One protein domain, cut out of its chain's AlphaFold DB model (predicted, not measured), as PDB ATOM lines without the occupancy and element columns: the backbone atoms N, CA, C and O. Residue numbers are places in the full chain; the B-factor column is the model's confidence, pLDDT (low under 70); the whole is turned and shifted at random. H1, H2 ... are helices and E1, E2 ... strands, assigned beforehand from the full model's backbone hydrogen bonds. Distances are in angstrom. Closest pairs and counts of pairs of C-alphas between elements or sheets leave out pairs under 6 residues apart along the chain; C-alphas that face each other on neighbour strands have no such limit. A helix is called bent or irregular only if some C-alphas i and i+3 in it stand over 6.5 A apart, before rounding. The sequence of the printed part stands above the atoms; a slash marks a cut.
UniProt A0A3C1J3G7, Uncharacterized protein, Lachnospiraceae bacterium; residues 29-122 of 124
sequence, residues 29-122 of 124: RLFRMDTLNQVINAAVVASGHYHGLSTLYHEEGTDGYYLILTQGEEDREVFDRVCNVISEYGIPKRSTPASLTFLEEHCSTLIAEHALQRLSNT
ATOM      1  N   ARG A  29      41.644 -10.505 -35.822       96.12
ATOM      2  CA  ARG A  29      40.792 -11.580 -36.341       96.12
ATOM      3  C   ARG A  29      39.974 -12.171 -35.205       96.12
ATOM      4  O   ARG A  29      40.510 -12.462 -34.143       96.12
ATOM      5  N   LEU A  30      38.681 -12.339 -35.451       97.44
ATOM      6  CA  LEU A  30      37.731 -12.896 -34.499       97.44
ATOM      7  C   LEU A  30      37.304 -14.283 -34.971       97.44
ATOM      8  O   LEU A  30      36.973 -14.466 -36.142       97.44
ATOM      9  N   PHE A  31      37.261 -15.238 -34.053       98.00
ATOM     10  CA  PHE A  31      36.815 -16.602 -34.304       98.00
ATOM     11  C   PHE A  31      35.778 -16.989 -33.265       98.00
ATOM     12  O   PHE A  31      35.953 -16.703 -32.083       98.00
ATOM     13  N   ARG A  32      34.714 -17.659 -33.704       97.44
ATOM     14  CA  ARG A  32      33.745 -18.292 -32.811       97.44
ATOM     15  C   ARG A  32      34.002 -19.794 -32.765       97.44
ATOM     16  O   ARG A  32      34.097 -20.426 -33.814       97.44
ATOM     17  N   MET A  33      34.045 -20.356 -31.569       97.62
ATOM     18  CA  MET A  33      34.103 -21.792 -31.306       97.62
ATOM     19  C   MET A  33      32.895 -22.202 -30.465       97.62
ATOM     20  O   MET A  33      32.366 -21.394 -29.701       97.62
ATOM     21  N   ASP A  34      32.450 -23.444 -30.620       96.44
ATOM     22  CA  ASP A  34      31.264 -23.960 -29.925       96.44
ATOM     23  C   ASP A  34      31.628 -24.703 -28.631       96.44
ATOM     24  O   ASP A  34      30.753 -25.067 -27.855       96.44
ATOM     25  N   THR A  35      32.917 -24.980 -28.395       95.88
ATOM     26  CA  THR A  35      33.389 -25.631 -27.166       95.88
ATOM     27  C   THR A  35      34.750 -25.095 -26.726       95.88
ATOM     28  O   THR A  35      35.600 -24.771 -27.557       95.88
ATOM     29  N   LEU A  36      35.014 -25.109 -25.415       95.12
ATOM     30  CA  LEU A  36      36.331 -24.759 -24.870       95.12
ATOM     31  C   LEU A  36      37.443 -25.685 -25.394       95.12
ATOM     32  O   LEU A  36      38.565 -25.241 -25.623       95.12
ATOM     33  N   ASN A  37      37.130 -26.962 -25.637       95.56
ATOM     34  CA  ASN A  37      38.089 -27.935 -26.168       95.56
ATOM     35  C   ASN A  37      38.605 -27.552 -27.561       95.56
ATOM     36  O   ASN A  37      39.783 -27.757 -27.843       95.56
ATOM     37  N   GLN A  38      37.765 -26.971 -28.423       96.88
ATOM     38  CA  GLN A  38      38.227 -26.438 -29.709       96.88
ATOM     39  C   GLN A  38      39.262 -25.328 -29.501       96.88
ATOM     40  O   GLN A  38      40.301 -25.346 -30.159       96.88
ATOM     41  N   VAL A  39      39.030 -24.429 -28.537       96.75
ATOM     42  CA  VAL A  39      39.964 -23.337 -28.223       96.75
ATOM     43  C   VAL A  39      41.288 -23.888 -27.701       96.75
ATOM     44  O   VAL A  39      42.349 -23.455 -28.144       96.75
ATOM     45  N   ILE A  40      41.241 -24.874 -26.798       96.50
ATOM     46  CA  ILE A  40      42.436 -25.525 -26.243       96.50
ATOM     47  C   ILE A  40      43.238 -26.216 -27.352       96.50
ATOM     48  O   ILE A  40      44.442 -25.993 -27.460       96.50
ATOM     49  N   ASN A  41      42.585 -27.001 -28.210       96.06
ATOM     50  CA  ASN A  41      43.264 -27.698 -29.304       96.06
ATOM     51  C   ASN A  41      43.904 -26.712 -30.293       96.06
ATOM     52  O   ASN A  41      45.050 -26.900 -30.699       96.06
ATOM     53  N   ALA A  42      43.201 -25.626 -30.624       95.62
ATOM     54  CA  ALA A  42      43.734 -24.565 -31.470       95.62
ATOM     55  C   ALA A  42      44.961 -23.894 -30.823       95.62
ATOM     56  O   ALA A  42      45.976 -23.672 -31.484       95.62
ATOM     57  N   ALA A  43      44.896 -23.629 -29.515       95.69
ATOM     58  CA  ALA A  43      45.978 -23.038 -28.737       95.69
ATOM     59  C   ALA A  43      47.238 -23.905 -28.706       95.69
ATOM     60  O   ALA A  43      48.327 -23.382 -28.931       95.69
ATOM     61  N   VAL A  44      47.102 -25.217 -28.498       94.69
ATOM     62  CA  VAL A  44      48.236 -26.160 -28.502       94.69
ATOM     63  C   VAL A  44      49.002 -26.128 -29.825       94.69
ATOM     64  O   VAL A  44      50.227 -26.211 -29.824       94.69
ATOM     65  N   VAL A  45      48.303 -25.982 -30.955       93.56
ATOM     66  CA  VAL A  45      48.940 -25.961 -32.282       93.56
ATOM     67  C   VAL A  45      49.508 -24.580 -32.626       93.56
ATOM     68  O   VAL A  45      50.556 -24.488 -33.262       93.56
ATOM     69  N   ALA A  46      48.834 -23.501 -32.223       92.44
ATOM     70  CA  ALA A  46      49.173 -22.143 -32.643       92.44
ATOM     71  C   ALA A  46      50.164 -21.407 -31.722       92.44
ATOM     72  O   ALA A  46      50.870 -20.510 -32.192       92.44
ATOM     73  N   SER A  47      50.230 -21.740 -30.425       87.94
ATOM     74  CA  SER A  47      50.915 -20.901 -29.427       87.94
ATOM     75  C   SER A  47      52.426 -20.784 -29.636       87.94
ATOM     76  O   SER A  47      52.987 -19.722 -29.383       87.94
ATOM     77  N   GLY A  48      53.086 -21.833 -30.140       84.88
ATOM     78  CA  GLY A  48      54.549 -21.884 -30.253       84.88
ATOM     79  C   GLY A  48      55.170 -20.843 -31.194       84.88
ATOM     80  O   GLY A  48      56.360 -20.559 -31.088       84.88
ATOM     81  N   HIS A  49      54.383 -20.270 -32.106       77.81
ATOM     82  CA  HIS A  49      54.857 -19.294 -33.095       77.81
ATOM     83  C   HIS A  49      54.138 -17.942 -33.011       77.81
ATOM     84  O   HIS A  49      54.454 -17.038 -33.785       77.81
ATOM     85  N   TYR A  50      53.184 -17.796 -32.090       89.25
ATOM     86  CA  TYR A  50      52.343 -16.612 -31.986       89.25
ATOM     87  C   TYR A  50      52.749 -15.731 -30.801       89.25
ATOM     88  O   TYR A  50      52.685 -16.156 -29.645       89.25
ATOM     89  N   HIS A  51      53.126 -14.487 -31.101       88.75
ATOM     90  CA  HIS A  51      53.584 -13.498 -30.118       88.75
ATOM     91  C   HIS A  51      52.629 -12.305 -29.972       88.75
ATOM     92  O   HIS A  51      52.834 -11.467 -29.096       88.75
ATOM     93  N   GLY A  52      51.569 -12.247 -30.784       92.06
ATOM     94  CA  GLY A  52      50.509 -11.258 -30.658       92.06
ATOM     95  C   GLY A  52      49.615 -11.466 -29.435       92.06
ATOM     96  O   GLY A  52      49.748 -12.425 -28.664       92.06
ATOM     97  N   LEU A  53      48.647 -10.564 -29.283       95.12
ATOM     98  CA  LEU A  53      47.653 -10.652 -28.216       95.12
ATOM     99  C   LEU A  53      46.557 -11.640 -28.605       95.12
ATOM    100  O   LEU A  53      46.137 -11.718 -29.762       95.12
ATOM    101  N   SER A  54      46.082 -12.399 -27.628       96.44
ATOM    102  CA  SER A  54      44.949 -13.304 -27.774       96.44
ATOM    103  C   SER A  54      44.031 -13.203 -26.564       96.44
ATOM    104  O   SER A  54      44.454 -13.461 -25.439       96.44
ATOM    105  N   THR A  55      42.768 -12.849 -26.781       97.56
ATOM    106  CA  THR A  55      41.770 -12.766 -25.707       97.56
ATOM    107  C   THR A  55      40.640 -13.746 -25.980       97.56
ATOM    108  O   THR A  55      40.096 -13.791 -27.083       97.56
ATOM    109  N   LEU A  56      40.306 -14.548 -24.970       98.06
ATOM    110  CA  LEU A  56      39.186 -15.476 -24.986       98.06
ATOM    111  C   LEU A  56      38.023 -14.894 -24.187       98.06
ATOM    112  O   LEU A  56      38.166 -14.583 -23.001       98.06
ATOM    113  N   TYR A  57      36.867 -14.843 -24.830       98.00
ATOM    114  CA  TYR A  57      35.586 -14.485 -24.247       98.00
ATOM    115  C   TYR A  57      34.643 -15.687 -24.248       98.00
ATOM    116  O   TYR A  57      34.757 -16.582 -25.089       98.00
ATOM    117  N   HIS A  58      33.686 -15.671 -23.329       97.44
ATOM    118  CA  HIS A  58      32.596 -16.632 -23.245       97.44
ATOM    119  C   HIS A  58      31.257 -15.904 -23.257       97.44
ATOM    120  O   HIS A  58      31.039 -14.995 -22.453       97.44
ATOM    121  N   GLU A  59      30.385 -16.297 -24.179       95.62
ATOM    122  CA  GLU A  59      29.051 -15.729 -24.353       95.62
ATOM    123  C   GLU A  59      28.127 -16.193 -23.227       95.62
ATOM    124  O   GLU A  59      27.963 -17.386 -22.976       95.62
ATOM    125  N   GLU A  60      27.514 -15.249 -22.519       89.44
ATOM    126  CA  GLU A  60      26.684 -15.577 -21.366       89.44
ATOM    127  C   GLU A  60      25.402 -16.314 -21.783       89.44
ATOM    128  O   GLU A  60      24.681 -15.908 -22.692       89.44
ATOM    129  N   GLY A  61      25.090 -17.416 -21.094       85.88
ATOM    130  CA  GLY A  61      23.876 -18.199 -21.351       85.88
ATOM    131  C   GLY A  61      23.949 -19.137 -22.562       85.88
ATOM    132  O   GLY A  61      22.963 -19.817 -22.847       85.88
ATOM    133  N   THR A  62      25.097 -19.222 -23.238       87.69
ATOM    134  CA  THR A  62      25.372 -20.208 -24.296       87.69
ATOM    135  C   THR A  62      26.739 -20.861 -24.070       87.69
ATOM    136  O   THR A  62      27.505 -20.393 -23.238       87.69
ATOM    137  N   ASP A  63      27.064 -21.920 -24.816       84.25
ATOM    138  CA  ASP A  63      28.416 -22.508 -24.834       84.25
ATOM    139  C   ASP A  63      29.324 -21.847 -25.900       84.25
ATOM    140  O   ASP A  63      30.252 -22.462 -26.424       84.25
ATOM    141  N   GLY A  64      29.036 -20.598 -26.285       95.19
ATOM    142  CA  GLY A  64      29.788 -19.868 -27.304       95.19
ATOM    143  C   GLY A  64      31.104 -19.305 -26.770       95.19
ATOM    144  O   GLY A  64      31.128 -18.566 -25.787       95.19
ATOM    145  N   TYR A  65      32.206 -19.588 -27.464       98.06
ATOM    146  CA  TYR A  65      33.527 -19.041 -27.156       98.06
ATOM    147  C   TYR A  65      34.002 -18.145 -28.290       98.06
ATOM    148  O   TYR A  65      33.971 -18.540 -29.457       98.06
ATOM    149  N   TYR A  66      34.494 -16.956 -27.956       98.00
ATOM    150  CA  TYR A  66      35.044 -16.026 -28.937       98.00
ATOM    151  C   TYR A  66      36.513 -15.781 -28.655       98.00
ATOM    152  O   TYR A  66      36.886 -15.311 -27.585       98.00
ATOM    153  N   LEU A  67      37.348 -16.084 -29.637       97.88
ATOM    154  CA  LEU A  67      38.778 -15.833 -29.589       97.88
ATOM    155  C   LEU A  67      39.093 -14.670 -30.523       97.88
ATOM    156  O   LEU A  67      38.879 -14.770 -31.734       97.88
ATOM    157  N   ILE A  68      39.618 -13.581 -29.968       96.88
ATOM    158  CA  ILE A  68      40.198 -12.496 -30.756       96.88
ATOM    159  C   ILE A  68      41.717 -12.632 -30.756       96.88
ATOM    160  O   ILE A  68      42.338 -12.775 -29.702       96.88
ATOM    161  N   LEU A  69      42.300 -12.596 -31.947       95.94
ATOM    162  CA  LEU A  69      43.733 -12.490 -32.170       95.94
ATOM    163  C   LEU A  69      44.040 -11.103 -32.700       95.94
ATOM    164  O   LEU A  69      43.364 -10.640 -33.617       95.94
ATOM    165  N   THR A  70      45.065 -10.471 -32.153       94.75
ATOM    166  CA  THR A  70      45.561  -9.168 -32.581       94.75
ATOM    167  C   THR A  70      47.050  -9.296 -32.858       94.75
ATOM    168  O   THR A  70      47.808  -9.661 -31.958       94.75
ATOM    169  N   GLN A  71      47.439  -9.011 -34.101       92.88
ATOM    170  CA  GLN A  71      48.813  -9.121 -34.581       92.88
ATOM    171  C   GLN A  71      49.761  -8.327 -33.677       92.88
ATOM    172  O   GLN A  71      49.491  -7.165 -33.364       92.88
ATOM    173  N   GLY A  72      50.844  -8.976 -33.252       87.75
ATOM    174  CA  GLY A  72      51.933  -8.370 -32.494       87.75
ATOM    175  C   GLY A  72      53.066  -7.883 -33.394       87.75
ATOM    176  O   GLY A  72      52.842  -7.376 -34.491       87.75
ATOM    177  N   GLU A  73      54.299  -8.039 -32.913       86.38
ATOM    178  CA  GLU A  73      55.522  -7.675 -33.647       86.38
ATOM    179  C   GLU A  73      55.870  -8.670 -34.768       86.38
ATOM    180  O   GLU A  73      56.796  -8.430 -35.541       86.38
ATOM    181  N   GLU A  74      55.162  -9.801 -34.860       84.69
ATOM    182  CA  GLU A  74      55.391 -10.791 -35.903       84.69
ATOM    183  C   GLU A  74      55.012 -10.301 -37.307       84.69
ATOM    184  O   GLU A  74      54.098  -9.492 -37.511       84.69
ATOM    185  N   ASP A  75      55.672 -10.891 -38.304       88.62
ATOM    186  CA  ASP A  75      55.347 -10.659 -39.703       88.62
ATOM    187  C   ASP A  75      53.895 -11.039 -40.011       88.62
ATOM    188  O   ASP A  75      53.359 -12.050 -39.542       88.62
ATOM    189  N   ARG A  76      53.288 -10.271 -40.920       89.50
ATOM    190  CA  ARG A  76      51.933 -10.514 -41.436       89.50
ATOM    191  C   ARG A  76      51.715 -11.968 -41.860       89.50
ATOM    192  O   ARG A  76      50.653 -12.523 -41.608       89.50
ATOM    193  N   GLU A  77      52.699 -12.574 -42.518       91.56
ATOM    194  CA  GLU A  77      52.597 -13.954 -42.998       91.56
ATOM    195  C   GLU A  77      52.495 -14.969 -41.853       91.56
ATOM    196  O   GLU A  77      51.800 -15.980 -41.980       91.56
ATOM    197  N   VAL A  78      53.163 -14.701 -40.726       90.75
ATOM    198  CA  VAL A  78      53.076 -15.529 -39.518       90.75
ATOM    199  C   VAL A  78      51.690 -15.382 -38.901       90.75
ATOM    200  O   VAL A  78      51.042 -16.392 -38.624       90.75
ATOM    201  N   PHE A  79      51.200 -14.147 -38.768       93.88
ATOM    202  CA  PHE A  79      49.854 -13.869 -38.266       93.88
ATOM    203  C   PHE A  79      48.763 -14.540 -39.112       93.88
ATOM    204  O   PHE A  79      47.903 -15.244 -38.577       93.88
ATOM    205  N   ASP A  80      48.816 -14.376 -40.436       94.19
ATOM    206  CA  ASP A  80      47.841 -14.956 -41.364       94.19
ATOM    207  C   ASP A  80      47.884 -16.500 -41.306       94.19
ATOM    208  O   ASP A  80      46.837 -17.151 -41.294       94.19
ATOM    209  N   ARG A  81      49.074 -17.108 -41.169       94.25
ATOM    210  CA  ARG A  81      49.216 -18.564 -40.984       94.25
ATOM    211  C   ARG A  81      48.596 -19.043 -39.674       94.25
ATOM    212  O   ARG A  81      47.892 -20.050 -39.685       94.25
ATOM    213  N   VAL A  82      48.834 -18.336 -38.568       95.00
ATOM    214  CA  VAL A  82      48.210 -18.653 -37.275       95.00
ATOM    215  C   VAL A  82      46.690 -18.562 -37.394       95.00
ATOM    216  O   VAL A  82      45.993 -19.497 -37.014       95.00
ATOM    217  N   CYS A  83      46.168 -17.497 -38.000       95.56
ATOM    218  CA  CYS A  83      44.732 -17.326 -38.219       95.56
ATOM    219  C   CYS A  83      44.115 -18.463 -39.044       95.56
ATOM    220  O   CYS A  83      43.029 -18.934 -38.707       95.56
ATOM    221  N   ASN A  84      44.811 -18.935 -40.082       96.00
ATOM    222  CA  ASN A  84      44.368 -20.086 -40.869       96.00
ATOM    223  C   ASN A  84      44.306 -21.358 -40.016       96.00
ATOM    224  O   ASN A  84      43.303 -22.063 -40.053       96.00
ATOM    225  N   VAL A  85      45.324 -21.621 -39.188       95.56
ATOM    226  CA  VAL A  85      45.313 -22.770 -38.266       95.56
ATOM    227  C   VAL A  85      44.124 -22.690 -37.310       95.56
ATOM    228  O   VAL A  85      43.411 -23.673 -37.144       95.56
ATOM    229  N   ILE A  86      43.871 -21.524 -36.709       97.06
ATOM    230  CA  ILE A  86      42.740 -21.330 -35.793       97.06
ATOM    231  C   ILE A  86      41.391 -21.514 -36.508       97.06
ATOM    232  O   ILE A  86      40.452 -22.037 -35.904       97.06
ATOM    233  N   SER A  87      41.291 -21.143 -37.790       96.62
ATOM    234  CA  SER A  87      40.061 -21.295 -38.582       96.62
ATOM    235  C   SER A  87      39.631 -22.750 -38.817       96.62
ATOM    236  O   SER A  87      38.466 -22.996 -39.108       96.62
ATOM    237  N   GLU A  88      40.524 -23.722 -38.612       97.19
ATOM    238  CA  GLU A  88      40.176 -25.150 -38.659       97.19
ATOM    239  C   GLU A  88      39.385 -25.607 -37.418       97.19
ATOM    240  O   GLU A  88      38.691 -26.621 -37.447       97.19
ATOM    241  N   TYR A  89      39.474 -24.857 -36.314       97.06
ATOM    242  CA  TYR A  89      38.833 -25.184 -35.035       97.06
ATOM    243  C   TYR A  89      37.590 -24.336 -34.750       97.06
ATOM    244  O   TYR A  89      36.821 -24.659 -33.845       97.06
ATOM    245  N   GLY A  90      37.391 -23.248 -35.496       96.25
ATOM    246  CA  GLY A  90      36.325 -22.283 -35.260       96.25
ATOM    247  C   GLY A  90      35.961 -21.484 -36.501       96.25
ATOM    248  O   GLY A  90      36.721 -21.384 -37.454       96.25
ATOM    249  N   ILE A  91      34.787 -20.864 -36.475       96.75
ATOM    250  CA  ILE A  91      34.245 -20.105 -37.598       96.75
ATOM    251  C   ILE A  91      34.799 -18.674 -37.547       96.75
ATOM    252  O   ILE A  91      34.493 -17.950 -36.590       96.75
ATOM    253  N   PRO A  92      35.544 -18.214 -38.570       96.62
ATOM    254  CA  PRO A  92      35.973 -16.824 -38.654       96.62
ATOM    255  C   PRO A  92      34.768 -15.881 -38.689       96.62
ATOM    256  O   PRO A  92      33.785 -16.105 -39.401       96.62
ATOM    257  N   LYS A  93      34.850 -14.794 -37.928       95.31
ATOM    258  CA  LYS A  93      33.859 -13.720 -37.893       95.31
ATOM    259  C   LYS A  93      34.505 -12.415 -38.332       95.31
ATOM    260  O   LYS A  93      35.708 -12.200 -38.184       95.31
ATOM    261  N   ARG A  94      33.688 -11.517 -38.883       89.88
ATOM    262  CA  ARG A  94      34.154 -10.170 -39.215       89.88
ATOM    263  C   ARG A  94      34.432  -9.418 -37.919       89.88
ATOM    264  O   ARG A  94      33.531  -9.272 -37.100       89.88
ATOM    265  N   SER A  95      35.655  -8.919 -37.775       88.50
ATOM    266  CA  SER A  95      36.023  -8.007 -36.694       88.50
ATOM    267  C   SER A  95      35.545  -6.603 -37.063       88.50
ATOM    268  O   SER A  95      36.197  -5.893 -37.821       88.50
ATOM    269  N   THR A  96      34.354  -6.244 -36.597       89.75
ATOM    270  CA  THR A  96      33.709  -4.937 -36.801       89.75
ATOM    271  C   THR A  96      33.490  -4.242 -35.454       89.75
ATOM    272  O   THR A  96      33.468  -4.922 -34.426       89.75
ATOM    273  N   PRO A  97      33.254  -2.920 -35.418       88.94
ATOM    274  CA  PRO A  97      32.878  -2.245 -34.175       88.94
ATOM    275  C   PRO A  97      31.675  -2.903 -33.484       88.94
ATOM    276  O   PRO A  97      31.716  -3.143 -32.286       88.94
ATOM    277  N   ALA A  98      30.661  -3.319 -34.253       90.31
ATOM    278  CA  ALA A  98      29.483  -4.004 -33.719       90.31
ATOM    279  C   ALA A  98      29.816  -5.342 -33.038       90.31
ATOM    280  O   ALA A  98      29.247  -5.659 -31.998       90.31
ATOM    281  N   SER A  99      30.754  -6.127 -33.588       90.19
ATOM    282  CA  SER A  99      31.181  -7.367 -32.926       90.19
ATOM    283  C   SER A  99      31.952  -7.103 -31.636       90.19
ATOM    284  O   SER A  99      31.836  -7.897 -30.716       90.19
ATOM    285  N   LEU A 100      32.711  -6.005 -31.544       89.56
ATOM    286  CA  LEU A 100      33.398  -5.641 -30.301       89.56
ATOM    287  C   LEU A 100      32.392  -5.218 -29.228       89.56
ATOM    288  O   LEU A 100      32.446  -5.749 -28.126       89.56
ATOM    289  N   THR A 101      31.415  -4.374 -29.576       93.94
ATOM    290  CA  THR A 101      30.314  -4.008 -28.669       93.94
ATOM    291  C   THR A 101      29.544  -5.240 -28.189       93.94
ATOM    292  O   THR A 101      29.276  -5.368 -27.002       93.94
ATOM    293  N   PHE A 102      29.265  -6.205 -29.074       93.81
ATOM    294  CA  PHE A 102      28.649  -7.471 -28.666       93.81
ATOM    295  C   PHE A 102      29.490  -8.226 -27.624       93.81
ATOM    296  O   PHE A 102      28.939  -8.724 -26.645       93.81
ATOM    297  N   LEU A 103      30.812  -8.312 -27.811       94.44
ATOM    298  CA  LEU A 103      31.696  -8.960 -26.836       94.44
ATOM    299  C   LEU A 103      31.684  -8.229 -25.486       94.44
ATOM    300  O   LEU A 103      31.741  -8.883 -24.454       94.44
ATOM    301  N   GLU A 104      31.596  -6.898 -25.491       92.81
ATOM    302  CA  GLU A 104      31.546  -6.078 -24.274       92.81
ATOM    303  C   GLU A 104      30.219  -6.210 -23.512       92.81
ATOM    304  O   GLU A 104      30.215  -6.168 -22.283       92.81
ATOM    305  N   GLU A 105      29.100  -6.361 -24.223       94.81
ATOM    306  CA  GLU A 105      27.758  -6.384 -23.624       94.81
ATOM    307  C   GLU A 105      27.268  -7.793 -23.264       94.81
ATOM    308  O   GLU A 105      26.510  -7.953 -22.308       94.81
ATOM    309  N   HIS A 106      27.670  -8.811 -24.030       95.19
ATOM    310  CA  HIS A 106      27.106 -10.164 -23.943       95.19
ATOM    311  C   HIS A 106      28.120 -11.250 -23.597       95.19
ATOM    312  O   HIS A 106      27.736 -12.409 -23.408       95.19
ATOM    313  N   CYS A 107      29.409 -10.915 -23.543       96.19
ATOM    314  CA  CYS A 107      30.443 -11.883 -23.230       96.19
ATOM    315  C   CYS A 107      31.243 -11.476 -21.995       96.19
ATOM    316  O   CYS A 107      31.501 -10.308 -21.719       96.19
ATOM    317  N   SER A 108      31.707 -12.491 -21.279       96.38
ATOM    318  CA  SER A 108      32.659 -12.341 -20.186       96.38
ATOM    319  C   SER A 108      34.064 -12.678 -20.676       96.38
ATOM    320  O   SER A 108      34.278 -13.671 -21.377       96.38
ATOM    321  N   THR A 109      35.050 -11.857 -20.317       97.12
ATOM    322  CA  THR A 109      36.458 -12.151 -20.609       97.12
ATOM    323  C   THR A 109      36.933 -13.290 -19.712       97.12
ATOM    324  O   THR A 109      37.057 -13.115 -18.501       97.12
ATOM    325  N   LEU A 110      37.243 -14.447 -20.301       95.94
ATOM    326  CA  LEU A 110      37.806 -15.584 -19.571       95.94
ATOM    327  C   LEU A 110      39.318 -15.451 -19.402       95.94
ATOM    328  O   LEU A 110      39.856 -15.697 -18.324       95.94
ATOM    329  N   ILE A 111      40.014 -15.093 -20.483       96.94
ATOM    330  CA  ILE A 111      41.470 -14.947 -20.487       96.94
ATOM    331  C   ILE A 111      41.837 -13.760 -21.365       96.94
ATOM    332  O   ILE A 111      41.637 -13.809 -22.575       96.94
ATOM    333  N   ALA A 112      42.403 -12.717 -20.764       96.31
ATOM    334  CA  ALA A 112      42.901 -11.550 -21.481       96.31
ATOM    335  C   ALA A 112      44.332 -11.761 -21.999       96.31
ATOM    336  O   ALA A 112      45.149 -12.378 -21.309       96.31
ATOM    337  N   GLU A 113      44.612 -11.203 -23.184       93.88
ATOM    338  CA  GLU A 113      45.931 -10.960 -23.807       93.88
ATOM    339  C   GLU A 113      46.783 -12.185 -24.173       93.88
ATOM    340  O   GLU A 113      47.467 -12.173 -25.196       93.88
ATOM    341  N   HIS A 114      46.728 -13.261 -23.395       94.75
ATOM    342  CA  HIS A 114      47.579 -14.441 -23.548       94.75
ATOM    343  C   HIS A 114      46.777 -15.747 -23.518       94.75
ATOM    344  O   HIS A 114      47.199 -16.736 -22.912       94.75
ATOM    345  N   ALA A 115      45.590 -15.754 -24.127       96.50
ATOM    346  CA  ALA A 115      44.715 -16.919 -24.184       96.50
ATOM    347  C   ALA A 115      45.392 -18.138 -24.825       96.50
ATOM    348  O   ALA A 115      45.385 -19.209 -24.219       96.50
ATOM    349  N   LEU A 116      46.028 -17.988 -25.993       95.56
ATOM    350  CA  LEU A 116      46.683 -19.111 -26.677       95.56
ATOM    351  C   LEU A 116      47.822 -19.696 -25.833       95.56
ATOM    352  O   LEU A 116      47.894 -20.907 -25.646       95.56
ATOM    353  N   GLN A 117      48.679 -18.849 -25.268       94.69
ATOM    354  CA  GLN A 117      49.827 -19.296 -24.478       94.69
ATOM    355  C   GLN A 117      49.398 -19.934 -23.148       94.69
ATOM    356  O   GLN A 117      49.994 -20.915 -22.704       94.69
ATOM    357  N   ARG A 118      48.351 -19.408 -22.499       94.88
ATOM    358  CA  ARG A 118      47.836 -19.985 -21.247       94.88
ATOM    359  C   ARG A 118      47.141 -21.321 -21.477       94.88
ATOM    360  O   ARG A 118      47.353 -22.238 -20.692       94.88
ATOM    361  N   LEU A 119      46.346 -21.445 -22.540       95.06
ATOM    362  CA  LEU A 119      45.589 -22.666 -22.825       95.06
ATOM    363  C   LEU A 119      46.459 -23.790 -23.389       95.06
ATOM    364  O   LEU A 119      46.187 -24.955 -23.101       95.06
ATOM    365  N   SER A 120      47.530 -23.473 -24.125       93.25
ATOM    366  CA  SER A 120      48.456 -24.504 -24.613       93.25
ATOM    367  C   SER A 120      49.145 -25.262 -23.479       93.25
ATOM    368  O   SER A 120      49.474 -26.434 -23.635       93.25
ATOM    369  N   ASN A 121      49.315 -24.623 -22.319       85.81
ATOM    370  CA  ASN A 121      49.942 -25.230 -21.144       85.81
ATOM    371  C   ASN A 121      48.984 -26.122 -20.333       85.81
ATOM    372  O   ASN A 121      49.423 -26.783 -19.396       85.81
ATOM    373  N   THR A 122      47.694 -26.148 -20.676       73.69
ATOM    374  CA  THR A 122      46.667 -26.920 -19.956       73.69
ATOM    375  C   THR A 122      46.514 -28.350 -20.490       73.69
ATOM    376  O   THR A 122      45.861 -29.165 -19.852       73.69
TER     377      THR A 122
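AT A GLANCE: This is residues 29 to 122 of the 124 residues of an uncharacterized protein of Lachnospiraceae bacterium (UniProt A0A3C1J3G7). A strongly twisted five-stranded sheet has H1, H2 and H4 over one face and H3 over the other. H1 and H2 run side by side along the strands, and H4 packs crosswise on H1. The 94 printed residues include four named helices and five named strands, in the order E1 H1 E2 E3 H2 E4 H3 E5 H4; the sheet's order is E4 E1 E3 E2 E5, antiparallel throughout. The class is mixed, and the whole is compact, with radius of gyration of the C-alphas 12.1 A and spans of 34 by 29 by 21 A.

IN THESE COORDINATES: E1, residues 29 to 33, begins at C-alpha 29 (40.792, -11.580, -36.341). H1, residues 36 to 49, is 21.0 A long and irregular: C-alphas 45 and 48 are 7.2 A apart. E2, residues 53 to 59, 19.7 A, and E3, residues 65 to 70, 16.5 A, form a hairpin. H2 is residues 76 to 87, 16.3 A; E4, 91 to 93; H3, 97 to 106, 14.2 A; E5, 107 to 111. H4, residues 115 to 120, ends at C-alpha 120 (48.456, -24.504, -24.613).

HOW THE PARTS SIT: Within hydrogen-bond range are N 31 and O 67 of E1 and E3, 2.9 A; N 57 and O 66 of E2 and E3, 2.8 A; N 93 and O 30 of E4 and E1, 2.8 A; and N 58 and O 108 of E2 and E5, 2.9 A. E1, H1, E2 and E3, H2, E4 are split strand-helix-strand units, each with another strand between its two strands and a right-handed crossover. H1 touches H2, closest C-alphas Ala 42 and Ile 86, 5.5 A, at a shallow tilt of 23 degrees, opposite ways. H1 touches H4, closest C-alphas Val 44 and Ser 120, 4.2 A, about perpendicular at 89 degrees. H3 is on the opposite face, its height over the sheet 8.6 A; its closest C-alpha to E2 is His 106, 5.9 A from that of Glu 59. H2, H3 and H4 have each O i to N i+4 pair within hydrogen-bond range, H1 8 of 10.

THE WHOLE: The two C-alphas farthest apart, those of Gly 61 and Asp 75, are 37.2 A apart. The printed part has no cut, and the eight links between its named elements are tight. Mean pLDDT of the printed part is 93.5; no printed residue is under 70.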